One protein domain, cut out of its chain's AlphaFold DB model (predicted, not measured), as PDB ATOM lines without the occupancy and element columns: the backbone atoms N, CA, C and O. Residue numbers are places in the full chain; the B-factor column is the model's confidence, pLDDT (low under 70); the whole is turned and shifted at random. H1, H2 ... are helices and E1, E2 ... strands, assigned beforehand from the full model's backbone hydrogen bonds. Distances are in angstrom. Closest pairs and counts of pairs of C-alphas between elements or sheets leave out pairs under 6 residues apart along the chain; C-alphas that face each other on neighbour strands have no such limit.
ATOM      1  N   SER A  11     -25.190  -5.784  -3.089       56.72
ATOM      2  CA  SER A  11     -24.974  -4.502  -2.408       56.72
ATOM      3  C   SER A  11     -23.581  -3.891  -2.616       56.72
ATOM      4  O   SER A  11     -23.420  -2.683  -2.466       56.72
ATOM      5  N   GLU A  12     -22.563  -4.710  -2.878       63.09
ATOM      6  CA  GLU A  12     -21.181  -4.301  -3.152       63.09
ATOM      7  C   GLU A  12     -21.012  -3.842  -4.599       63.09
ATOM      8  O   GLU A  12     -20.447  -2.774  -4.828       63.09
ATOM      9  N   GLU A  13     -21.582  -4.569  -5.565       67.94
ATOM     10  CA  GLU A  13     -21.546  -4.170  -6.980       67.94
ATOM     11  C   GLU A  13     -22.205  -2.804  -7.195       67.94
ATOM     12  O   GLU A  13     -21.716  -1.966  -7.951       67.94
ATOM     13  N   ARG A  14     -23.270  -2.529  -6.438       62.97
ATOM     14  CA  ARG A  14     -24.066  -1.296  -6.524       62.97
ATOM     15  C   ARG A  14     -23.644  -0.238  -5.500       62.97
ATOM     16  O   ARG A  14     -24.239   0.835  -5.414       62.97
ATOM     17  N   ALA A  15     -22.566  -0.485  -4.750       62.12
ATOM     18  CA  ALA A  15     -22.114   0.365  -3.648       62.12
ATOM     19  C   ALA A  15     -21.698   1.788  -4.059       62.12
ATOM     20  O   ALA A  15     -21.536   2.650  -3.184       62.12
ATOM     21  N   HIS A  16     -21.484   2.004  -5.359       65.12
ATOM     22  CA  HIS A  16     -21.057   3.259  -5.963       65.12
ATOM     23  C   HIS A  16     -22.220   4.132  -6.466       65.12
ATOM     24  O   HIS A  16     -22.000   5.321  -6.682       65.12
ATOM     25  N   LEU A  17     -23.433   3.582  -6.622       65.31
ATOM     26  CA  LEU A  17     -24.542   4.269  -7.291       65.31
ATOM     27  C   LEU A  17     -25.191   5.345  -6.405       65.31
ATOM     28  O   LEU A  17     -25.302   6.485  -6.840       65.31
ATOM     29  N   HIS A  18     -25.527   5.056  -5.138       70.19
ATOM     30  CA  HIS A  18     -26.106   6.064  -4.229       70.19
ATOM     31  C   HIS A  18     -25.656   5.892  -2.769       70.19
ATOM     32  O   HIS A  18     -26.061   4.968  -2.060       70.19
ATOM     33  N   ARG A  19     -24.832   6.834  -2.281       75.31
ATOM     34  CA  ARG A  19     -24.341   6.863  -0.885       75.31
ATOM     35  C   ARG A  19     -25.485   7.003   0.126       75.31
ATOM     36  O   ARG A  19     -25.468   6.343   1.158       75.31
ATOM     37  N   GLU A  20     -26.495   7.792  -0.224       74.31
ATOM     38  CA  GLU A  20     -27.713   7.988   0.566       74.31
ATOM     39  C   GLU A  20     -28.444   6.668   0.843       74.31
ATOM     40  O   GLU A  20     -28.757   6.374   1.993       74.31
ATOM     41  N   ALA A  21     -28.638   5.825  -0.178       70.81
ATOM     42  CA  ALA A  21     -29.288   4.526  -0.013       70.81
ATOM     43  C   ALA A  21     -28.500   3.617   0.949       70.81
ATOM     44  O   ALA A  21     -29.080   2.969   1.820       70.81
ATOM     45  N   ARG A  22     -27.162   3.622   0.867       73.19
ATOM     46  CA  ARG A  22     -26.294   2.881   1.804       73.19
ATOM     47  C   ARG A  22     -26.401   3.382   3.236       73.19
ATOM     48  O   ARG A  22     -26.458   2.569   4.160       73.19
ATOM     49  N   ASP A  23     -26.383   4.692   3.429       79.00
ATOM     50  CA  ASP A  23     -26.474   5.275   4.765       79.00
ATOM     51  C   ASP A  23     -27.864   5.043   5.364       79.00
ATOM     52  O   ASP A  23     -27.971   4.672   6.535       79.00
ATOM     53  N   HIS A  24     -28.908   5.093   4.534       75.75
ATOM     54  CA  HIS A  24     -30.251   4.666   4.899       75.75
ATOM     55  C   HIS A  24     -30.283   3.190   5.337       75.75
ATOM     56  O   HIS A  24     -30.822   2.875   6.397       75.75
ATOM     57  N   TYR A  25     -29.637   2.275   4.600       72.06
ATOM     58  CA  TYR A  25     -29.570   0.858   4.986       72.06
ATOM     59  C   TYR A  25     -28.885   0.624   6.329       72.06
ATOM     60  O   TYR A  25     -29.333  -0.218   7.110       72.06
ATOM     61  N   ARG A  26     -27.814   1.370   6.618       77.81
ATOM     62  CA  ARG A  26     -27.104   1.286   7.902       77.81
ATOM     63  C   ARG A  26     -27.963   1.759   9.068       77.81
ATOM     64  O   ARG A  26     -27.840   1.222  10.163       77.81
ATOM     65  N   GLN A  27     -28.831   2.737   8.828       77.44
ATOM     66  CA  GLN A  27     -29.693   3.347   9.842       77.44
ATOM     67  C   GLN A  27     -31.117   2.774   9.839       77.44
ATOM     68  O   GLN A  27     -31.976   3.260  10.571       77.44
ATOM     69  N   ARG A  28     -31.385   1.716   9.061       73.25
ATOM     70  CA  ARG A  28     -32.744   1.198   8.829       73.25
ATOM     71  C   ARG A  28     -33.489   0.800  10.101       73.25
ATOM     72  O   ARG A  28     -34.705   0.900  10.149       73.25
ATOM     73  N   SER A  29     -32.781   0.333  11.131       72.44
ATOM     74  CA  SER A  29     -33.382  -0.047  12.417       72.44
ATOM     75  C   SER A  29     -33.923   1.152  13.196       72.44
ATOM     76  O   SER A  29     -34.680   0.963  14.141       72.44
ATOM     77  N   ALA A  30     -33.540   2.365  12.799       73.94
ATOM     78  CA  ALA A  30     -34.002   3.632  13.346       73.94
ATOM     79  C   ALA A  30     -34.932   4.390  12.379       73.94
ATOM     80  O   ALA A  30     -35.239   5.554  12.628       73.94
ATOM     81  N   ALA A  31     -35.368   3.771  11.274       68.69
ATOM     82  CA  ALA A  31     -36.281   4.425  10.346       68.69
ATOM     83  C   ALA A  31     -37.640   4.724  11.023       68.69
ATOM     84  O   ALA A  31     -38.091   3.936  11.866       68.69
ATOM     85  N   PRO A  32     -38.309   5.837  10.661       65.31
ATOM     86  CA  PRO A  32     -39.652   6.147  11.153       65.31
ATOM     87  C   PRO A  32     -40.605   4.965  10.933       65.31
ATOM     88  O   PRO A  32     -40.535   4.308   9.895       65.31
ATOM     89  N   GLY A  33     -41.477   4.647  11.894       64.69
ATOM     90  CA  GLY A  33     -42.392   3.511  11.753       64.69
ATOM     91  C   GLY A  33     -41.852   2.163  12.232       64.69
ATOM     92  O   GLY A  33     -42.645   1.241  12.423       64.69
ATOM     93  N   VAL A  34     -40.538   1.998  12.432       69.75
ATOM     94  CA  VAL A  34     -39.953   0.697  12.822       69.75
ATOM     95  C   VAL A  34     -40.313   0.328  14.258       69.75
ATOM     96  O   VAL A  34     -40.726  -0.804  14.510       69.75
ATOM     97  N   ALA A  35     -40.218   1.283  15.185       68.19
ATOM     98  CA  ALA A  35     -40.580   1.068  16.586       68.19
ATOM     99  C   ALA A  35     -42.085   0.795  16.769       68.19
ATOM    100  O   ALA A  35     -42.466   0.044  17.664       68.19
ATOM    101  N   GLU A  36     -42.932   1.345  15.892       71.81
ATOM    102  CA  GLU A  36     -44.387   1.139  15.910       71.81
ATOM    103  C   GLU A  36     -44.846  -0.127  15.157       71.81
ATOM    104  O   GLU A  36     -46.046  -0.373  15.042       71.81
ATOM    105  N   GLY A  37     -43.920  -0.956  14.657       60.81
ATOM    106  CA  GLY A  37     -44.254  -2.240  14.030       60.81
ATOM    107  C   GLY A  37     -44.438  -2.214  12.508       60.81
ATOM    108  O   GLY A  37     -45.078  -3.107  11.958       60.81
ATOM    109  N   GLY A  38     -43.852  -1.242  11.805       57.72
ATOM    110  CA  GLY A  38     -43.757  -1.244  10.341       57.72
ATOM    111  C   GLY A  38     -44.575  -0.160   9.645       57.72
ATOM    112  O   GLY A  38     -45.318  -0.469   8.712       57.72
ATOM    113  N   GLY A  39     -44.419   1.091  10.083       61.09
ATOM    114  CA  GLY A  39     -44.898   2.280   9.372       61.09
ATOM    115  C   GLY A  39     -44.207   2.509   8.018       61.09
ATOM    116  O   GLY A  39     -43.588   1.603   7.460       61.09
ATOM    117  N   THR A  40     -44.359   3.718   7.476       59.16
ATOM    118  CA  THR A  40     -43.938   4.129   6.129       59.16
ATOM    119  C   THR A  40     -42.555   3.598   5.747       59.16
ATOM    120  O   THR A  40     -41.552   3.909   6.387       59.16
ATOM    121  N   ARG A  41     -42.503   2.762   4.704       64.88
ATOM    122  CA  ARG A  41     -41.272   2.097   4.268       64.88
ATOM    123  C   ARG A  41     -40.634   2.875   3.130       64.88
ATOM    124  O   ARG A  41     -41.309   3.303   2.196       64.88
ATOM    125  N   SER A  42     -39.317   3.005   3.203       71.00
ATOM    126  CA  SER A  42     -38.506   3.549   2.119       71.00
ATOM    127  C   SER A  42     -38.681   2.732   0.855       71.00
ATOM    128  O   SER A  42     -38.705   1.499   0.908       71.00
ATOM    129  N   HIS A  43     -38.767   3.429  -0.270       79.19
ATOM    130  CA  HIS A  43     -38.804   2.822  -1.588       79.19
ATOM    131  C   HIS A  43     -37.658   3.342  -2.451       79.19
ATOM    132  O   HIS A  43     -37.092   4.408  -2.199       79.19
ATOM    133  N   TYR A  44     -37.299   2.545  -3.452       82.12
ATOM    134  CA  TYR A  44     -36.148   2.781  -4.313       82.12
ATOM    135  C   TYR A  44     -36.582   2.885  -5.771       82.12
ATOM    136  O   TYR A  44     -37.554   2.254  -6.197       82.12
ATOM    137  N   CYS A  45     -35.842   3.669  -6.549       84.38
ATOM    138  CA  CYS A  45     -35.958   3.646  -8.000       84.38
ATOM    139  C   CYS A  45     -35.457   2.298  -8.538       84.38
ATOM    140  O   CYS A  45     -34.339   1.902  -8.228       84.38
ATOM    141  N   LEU A  46     -36.244   1.621  -9.376       84.94
ATOM    142  CA  LEU A  46     -35.856   0.338  -9.982       84.94
ATOM    143  C   LEU A  46     -34.674   0.451 -10.960       84.94
ATOM    144  O   LEU A  46     -33.979  -0.535 -11.185       84.94
ATOM    145  N   GLU A  47     -34.437   1.645 -11.510       87.12
ATOM    146  CA  GLU A  47     -33.356   1.885 -12.471       87.12
ATOM    147  C   GLU A  47     -32.025   2.206 -11.787       87.12
ATOM    148  O   GLU A  47     -30.986   1.669 -12.165       87.12
ATOM    149  N   CYS A  48     -32.034   3.083 -10.777       84.25
ATOM    150  CA  CYS A  48     -30.795   3.567 -10.160       84.25
ATOM    151  C   CYS A  48     -30.627   3.216  -8.676       84.25
ATOM    152  O   CYS A  48     -29.567   3.475  -8.136       84.25
ATOM    153  N   ASP A  49     -31.630   2.652  -7.995       80.69
ATOM    154  CA  ASP A  49     -31.694   2.461  -6.527       80.69
ATOM    155  C   ASP A  49     -31.638   3.738  -5.685       80.69
ATOM    156  O   ASP A  49     -31.420   3.693  -4.469       80.69
ATOM    157  N   GLY A  50     -31.845   4.893  -6.312       83.00
ATOM    158  CA  GLY A  50     -31.996   6.150  -5.597       83.00
ATOM    159  C   GLY A  50     -33.157   6.057  -4.606       83.00
ATOM    160  O   GLY A  50     -34.229   5.551  -4.951       83.00
ATOM    161  N   LEU A  51     -32.934   6.526  -3.376       81.12
ATOM    162  CA  LEU A  51     -33.966   6.578  -2.344       81.12
ATOM    163  C   LEU A  51     -35.047   7.577  -2.775       81.12
ATOM    164  O   LEU A  51     -34.741   8.714  -3.135       81.12
ATOM    165  N   LEU A  52     -36.302   7.140  -2.759       81.19
ATOM    166  CA  LEU A  52     -37.453   7.954  -3.133       81.19
ATOM    167  C   LEU A  52     -38.192   8.471  -1.878       81.19
ATOM    168  O   LEU A  52     -38.089   7.853  -0.812       81.19
ATOM    169  N   PRO A  53     -38.902   9.616  -1.970       73.25
ATOM    170  CA  PRO A  53     -39.554  10.253  -0.824       73.25
ATOM    171  C   PRO A  53     -40.559   9.335  -0.131       73.25
ATOM    172  O   PRO A  53     -41.438   8.793  -0.777       73.25
ATOM    173  N   LEU A  54     -40.475   9.211   1.193       64.56
ATOM    174  CA  LEU A  54     -41.255   8.251   1.984       64.56
ATOM    175  C   LEU A  54     -42.781   8.434   1.921       64.56
ATOM    176  O   LEU A  54     -43.514   7.482   2.161       64.56
ATOM    177  N   GLU A  55     -43.281   9.629   1.636       68.44
ATOM    178  CA  GLU A  55     -44.696   9.942   1.831       68.44
ATOM    179  C   GLU A  55     -45.575   9.454   0.670       68.44
ATOM    180  O   GLU A  55     -45.591  10.049  -0.403       68.44
ATOM    181  N   TYR A  56     -46.353   8.392   0.904       68.88
ATOM    182  CA  TYR A  56     -47.527   8.057   0.092       68.88
ATOM    183  C   TYR A  56     -48.579   7.303   0.922       68.88
ATOM    184  O   TYR A  56     -48.249   6.569   1.858       68.88
ATOM    185  N   ASP A  57     -49.860   7.478   0.588       71.31
ATOM    186  CA  ASP A  57     -50.948   6.684   1.168       71.31
ATOM    187  C   ASP A  57     -51.219   5.458   0.291       71.31
ATOM    188  O   ASP A  57     -51.762   5.561  -0.808       71.31
ATOM    189  N   ARG A  58     -50.883   4.268   0.795       69.62
ATOM    190  CA  ARG A  58     -51.162   2.991   0.116       69.62
ATOM    191  C   ARG A  58     -52.656   2.731  -0.136       69.62
ATOM    192  O   ARG A  58     -53.008   1.879  -0.943       69.62
ATOM    193  N   ARG A  59     -53.552   3.397   0.609       72.88
ATOM    194  CA  ARG A  59     -55.011   3.269   0.438       72.88
ATOM    195  C   ARG A  59     -55.557   4.198  -0.638       72.88
ATOM    196  O   ARG A  59     -56.691   3.998  -1.070       72.88
ATOM    197  N   ALA A  60     -54.789   5.209  -1.031       76.38
ATOM    198  CA  ALA A  60     -55.163   6.080  -2.125       76.38
ATOM    199  C   ALA A  60     -55.027   5.334  -3.458       76.38
ATOM    200  O   ALA A  60     -54.220   4.412  -3.609       76.38
ATOM    201  N   VAL A  61     -55.847   5.742  -4.424       78.69
ATOM    202  CA  VAL A  61     -55.674   5.326  -5.816       78.69
ATOM    203  C   VAL A  61     -54.347   5.904  -6.305       78.69
ATOM    204  O   VAL A  61     -54.013   7.037  -5.964       78.69
ATOM    205  N   ALA A  62     -53.598   5.113  -7.069       74.94
ATOM    206  CA  ALA A  62     -52.369   5.575  -7.700       74.94
ATOM    207  C   ALA A  62     -52.627   6.812  -8.568       74.94
ATOM    208  O   ALA A  62     -53.648   6.870  -9.255       74.94
ATOM    209  N   ASP A  63     -51.701   7.770  -8.550       73.81
ATOM    210  CA  ASP A  63     -51.766   8.912  -9.460       73.81
ATOM    211  C   ASP A  63     -51.696   8.438 -10.918       73.81
ATOM    212  O   ASP A  63     -50.997   7.479 -11.246       73.81
ATOM    213  N   ASP A  64     -52.422   9.123 -11.802       70.50
ATOM    214  CA  ASP A  64     -52.419   8.812 -13.236       70.50
ATOM    215  C   ASP A  64     -51.136   9.306 -13.938       70.50
ATOM    216  O   ASP A  64     -50.818   8.843 -15.035       70.50
ATOM    217  N   ASP A  65     -50.401  10.242 -13.321       70.00
ATOM    218  CA  ASP A  65     -49.163  10.810 -13.863       70.00
ATOM    219  C   ASP A  65     -47.930  10.161 -13.208       70.00
ATOM    220  O   ASP A  65     -47.715  10.318 -11.998       70.00
ATOM    221  N   PRO A  66     -47.109   9.408 -13.965       68.44
ATOM    222  CA  PRO A  66     -45.887   8.830 -13.433       68.44
ATOM    223  C   PRO A  66     -44.879   9.939 -13.118       68.44
ATOM    224  O   PRO A  66     -44.320  10.585 -14.005       68.44
ATOM    225  N   GLY A  67     -44.599  10.128 -11.826       80.25
ATOM    226  CA  GLY A  67     -43.519  11.001 -11.380       80.25
ATOM    227  C   GLY A  67     -42.161  10.582 -11.957       80.25
ATOM    228  O   GLY A  67     -41.978   9.483 -12.480       80.25
ATOM    229  N   THR A  68     -41.166  11.457 -11.857       89.38
ATOM    230  CA  THR A  68     -39.815  11.180 -12.362       89.38
ATOM    231  C   THR A  68     -38.842  10.974 -11.208       89.38
ATOM    232  O   THR A  68     -38.885  11.699 -10.214       89.38
ATOM    233  N   CYS A  69     -37.938  10.003 -11.334       87.38
ATOM    234  CA  CYS A  69     -36.876   9.798 -10.361       87.38
ATOM    235  C   CYS A  69     -35.993  11.058 -10.267       87.38
ATOM    236  O   CYS A  69     -35.389  11.436 -11.277       87.38
ATOM    237  N   PRO A  70     -35.836  11.672  -9.078       85.50
ATOM    238  CA  PRO A  70     -35.022  12.879  -8.911       85.50
ATOM    239  C   PRO A  70     -33.519  12.613  -9.082       85.50
ATOM    240  O   PRO A  70     -32.738  13.550  -9.210       85.50
ATOM    241  N   HIS A  71     -33.113  11.339  -9.086       83.62
ATOM    242  CA  HIS A  71     -31.716  10.925  -9.188       83.62
ATOM    243  C   HIS A  71     -31.275  10.642 -10.627       83.62
ATOM    244  O   HIS A  71     -30.179  11.035 -11.011       83.62
ATOM    245  N   CYS A  72     -32.104   9.951 -11.419       87.00
ATOM    246  CA  CYS A  72     -31.719   9.463 -12.752       87.00
ATOM    247  C   CYS A  72     -32.669   9.861 -13.891       87.00
ATOM    248  O   CYS A  72     -32.364   9.584 -15.047       87.00
ATOM    249  N   GLY A  73     -33.813  10.490 -13.601       89.81
ATOM    250  CA  GLY A  73     -34.767  10.903 -14.634       89.81
ATOM    251  C   GLY A  73     -35.673   9.786 -15.172       89.81
ATOM    252  O   GLY A  73     -36.455  10.035 -16.084       89.81
ATOM    253  N   ALA A  74     -35.593   8.566 -14.636       90.56
ATOM    254  CA  ALA A  74     -36.475   7.474 -15.039       90.56
ATOM    255  C   ALA A  74     -37.939   7.755 -14.663       90.56
ATOM    256  O   ALA A  74     -38.214   8.310 -13.595       90.56
ATOM    257  N   ALA A  75     -38.869   7.327 -15.517       89.50
ATOM    258  CA  ALA A  75     -40.293   7.342 -15.200       89.50
ATOM    259  C   ALA A  75     -40.583   6.353 -14.061       89.50
ATOM    260  O   ALA A  75     -40.149   5.201 -14.103       89.50
ATOM    261  N   LEU A  76     -41.300   6.805 -13.034       85.88
ATOM    262  CA  LEU A  76     -41.701   5.986 -11.898       85.88
ATOM    263  C   LEU A  76     -43.140   5.527 -12.098       85.88
ATOM    264  O   LEU A  76     -44.048   6.352 -12.141       85.88
ATOM    265  N   ASP A  77     -43.360   4.214 -12.158       84.19
ATOM    266  CA  ASP A  77     -44.715   3.672 -12.074       84.19
ATOM    267  C   ASP A  77     -45.258   3.942 -10.657       84.19
ATOM    268  O   ASP A  77     -44.668   3.473  -9.678       84.19
ATOM    269  N   PRO A  78     -46.351   4.708 -10.497       77.81
ATOM    270  CA  PRO A  78     -46.896   5.037  -9.184       77.81
ATOM    271  C   PRO A  78     -47.373   3.794  -8.415       77.81
ATOM    272  O   PRO A  78     -47.352   3.800  -7.189       77.81
ATOM    273  N   ARG A  79     -47.695   2.703  -9.121       75.75
ATOM    274  CA  ARG A  79     -48.206   1.442  -8.570       75.75
ATOM    275  C   ARG A  79     -47.117   0.444  -8.196       75.75
ATOM    276  O   ARG A  79     -47.424  -0.586  -7.597       75.75
ATOM    277  N   VAL A  80     -45.873   0.695  -8.598       74.62
ATOM    278  CA  VAL A  80     -44.751  -0.213  -8.357       74.62
ATOM    279  C   VAL A  80     -43.783   0.443  -7.388       74.62
ATOM    280  O   VAL A  80     -43.274   1.545  -7.613       74.62
ATOM    281  N   ARG A  81     -43.505  -0.256  -6.287       74.50
ATOM    282  CA  ARG A  81     -42.543   0.188  -5.282       74.50
ATOM    283  C   ARG A  81     -41.557  -0.934  -5.000       74.50
ATOM    284  O   ARG A  81     -41.925  -2.025  -4.569       74.50
ATOM    285  N   ALA A  82     -40.281  -0.651  -5.247       71.25
ATOM    286  CA  ALA A  82     -39.198  -1.499  -4.785       71.25
ATOM    287  C   ALA A  82     -38.960  -1.189  -3.313       71.25
ATOM    288  O   ALA A  82     -38.512  -0.096  -2.970       71.25
ATOM    289  N   MET A  83     -39.289  -2.132  -2.445       73.38
ATOM    290  CA  MET A  83     -39.017  -2.048  -1.017       73.38
ATOM    291  C   MET A  83     -37.811  -2.934  -0.709       73.38
ATOM    292  O   MET A  83     -37.454  -3.822  -1.477       73.38
ATOM    293  N   PHE A  84     -37.198  -2.714   0.453       61.53
ATOM    294  CA  PHE A  84     -35.904  -3.285   0.858       61.53
ATOM    295  C   PHE A  84     -35.748  -4.822   0.718       61.53
ATOM    296  O   PHE A  84     -34.631  -5.326   0.753       61.53
ATOM    297  N   ASN A  85     -36.831  -5.585   0.557       55.91
ATOM    298  CA  ASN A  85     -36.768  -7.038   0.365       55.91
ATOM    299  C   ASN A  85     -37.856  -7.587  -0.583       55.91
ATOM    300  O   ASN A  85     -38.047  -8.794  -0.680       55.91
ATOM    301  N   TRP A  86     -38.651  -6.723  -1.215       63.78
ATOM    302  CA  TRP A  86     -39.831  -7.148  -1.970       63.78
ATOM    303  C   TRP A  86     -40.253  -6.029  -2.933       63.78
ATOM    304  O   TRP A  86     -40.221  -4.859  -2.561       63.78
ATOM    305  N   VAL A  87     -40.665  -6.374  -4.155       60.91
ATOM    306  CA  VAL A  87     -41.369  -5.454  -5.067       60.91
ATOM    307  C   VAL A  87     -42.864  -5.754  -4.989       60.91
ATOM    308  O   VAL A  87     -43.294  -6.831  -5.404       60.91
ATOM    309  N   GLU A  88     -43.640  -4.884  -4.342       68.31
ATOM    310  CA  GLU A  88     -45.077  -5.096  -4.120       68.31
ATOM    311  C   GLU A  88     -45.878  -4.107  -4.972       68.31
ATOM    312  O   GLU A  88     -45.531  -2.930  -5.075       68.31
ATOM    313  N   THR A  89     -46.943  -4.596  -5.610       67.81
ATOM    314  CA  THR A  89     -47.999  -3.734  -6.151       67.81
ATOM    315  C   THR A  89     -48.967  -3.460  -5.009       67.81
ATOM    316  O   THR A  89     -49.830  -4.288  -4.724       67.81
ATOM    317  N   ASP A  90     -48.779  -2.347  -4.307       69.38
ATOM    318  CA  ASP A  90     -49.433  -2.102  -3.017       69.38
ATOM    319  C   ASP A  90     -50.569  -1.066  -3.066       69.38
ATOM    320  O   ASP A  90     -51.299  -0.911  -2.085       69.38
ATOM    321  N   GLN A  91     -50.752  -0.396  -4.208       71.69
ATOM    322  CA  GLN A  91     -51.847   0.546  -4.424       71.69
ATOM    323  C   GLN A  91     -53.050  -0.102  -5.107       71.69
ATOM    324  O   GLN A  91     -52.934  -0.903  -6.041       71.69
ATOM    325  N   VAL A  92     -54.236   0.290  -4.636       73.62
ATOM    326  CA  VAL A  92     -55.510  -0.198  -5.162       73.62
ATOM    327  C   VAL A  92     -55.685   0.333  -6.591       73.62
ATOM    328  O   VAL A  92     -55.551   1.542  -6.807       73.62
TER     329      VAL A  92
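What this domain is: This is residues 11 to 92 of the 122 residues of an uncharacterized protein of Planctomycetes bacterium (UniProt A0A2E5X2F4). This is a flat piece with little regular structure: one short helix, H1, at one side of a broad body of winding loops, and a small strand hairpin, E1 and E2, on one face of those loops. The 82 printed residues hold, in order, H1, E1 and E2, with the two strands antiparallel; the class is mixed, with 14 residues in named elements. The whole is compact, radius of gyration of the C-alphas 13.0 A, spanning 34 by 33 by 18 A.

Where its parts are: H1, residues 19 to 26, begins at C-alpha 19 (-24.341, 6.863, -0.885) and is 10.8 A long. E1, residues 81 to 83, and E2, residues 86 to 88, are each 6.0 A long; C-alpha 88 is at (-45.077, -5.096, -4.120).

How they stand to each other: In H1 every O i to N i+4 pair is within hydrogen-bond range. E1 and E2 form a hairpin at 154 degrees, with N 83 and O 86 2.9 A apart. H1 and E2 are apart.

The domain as a whole: The C-alphas farthest apart, of Glu 12 and Val 61, are 35.9 A apart. The printed part has no cut. H1 to E1 is a long link of 54 residues. Mean pLDDT of the printed part is 73.4; 29 residues are under 70, among them 11 to 17 and 84 to 90.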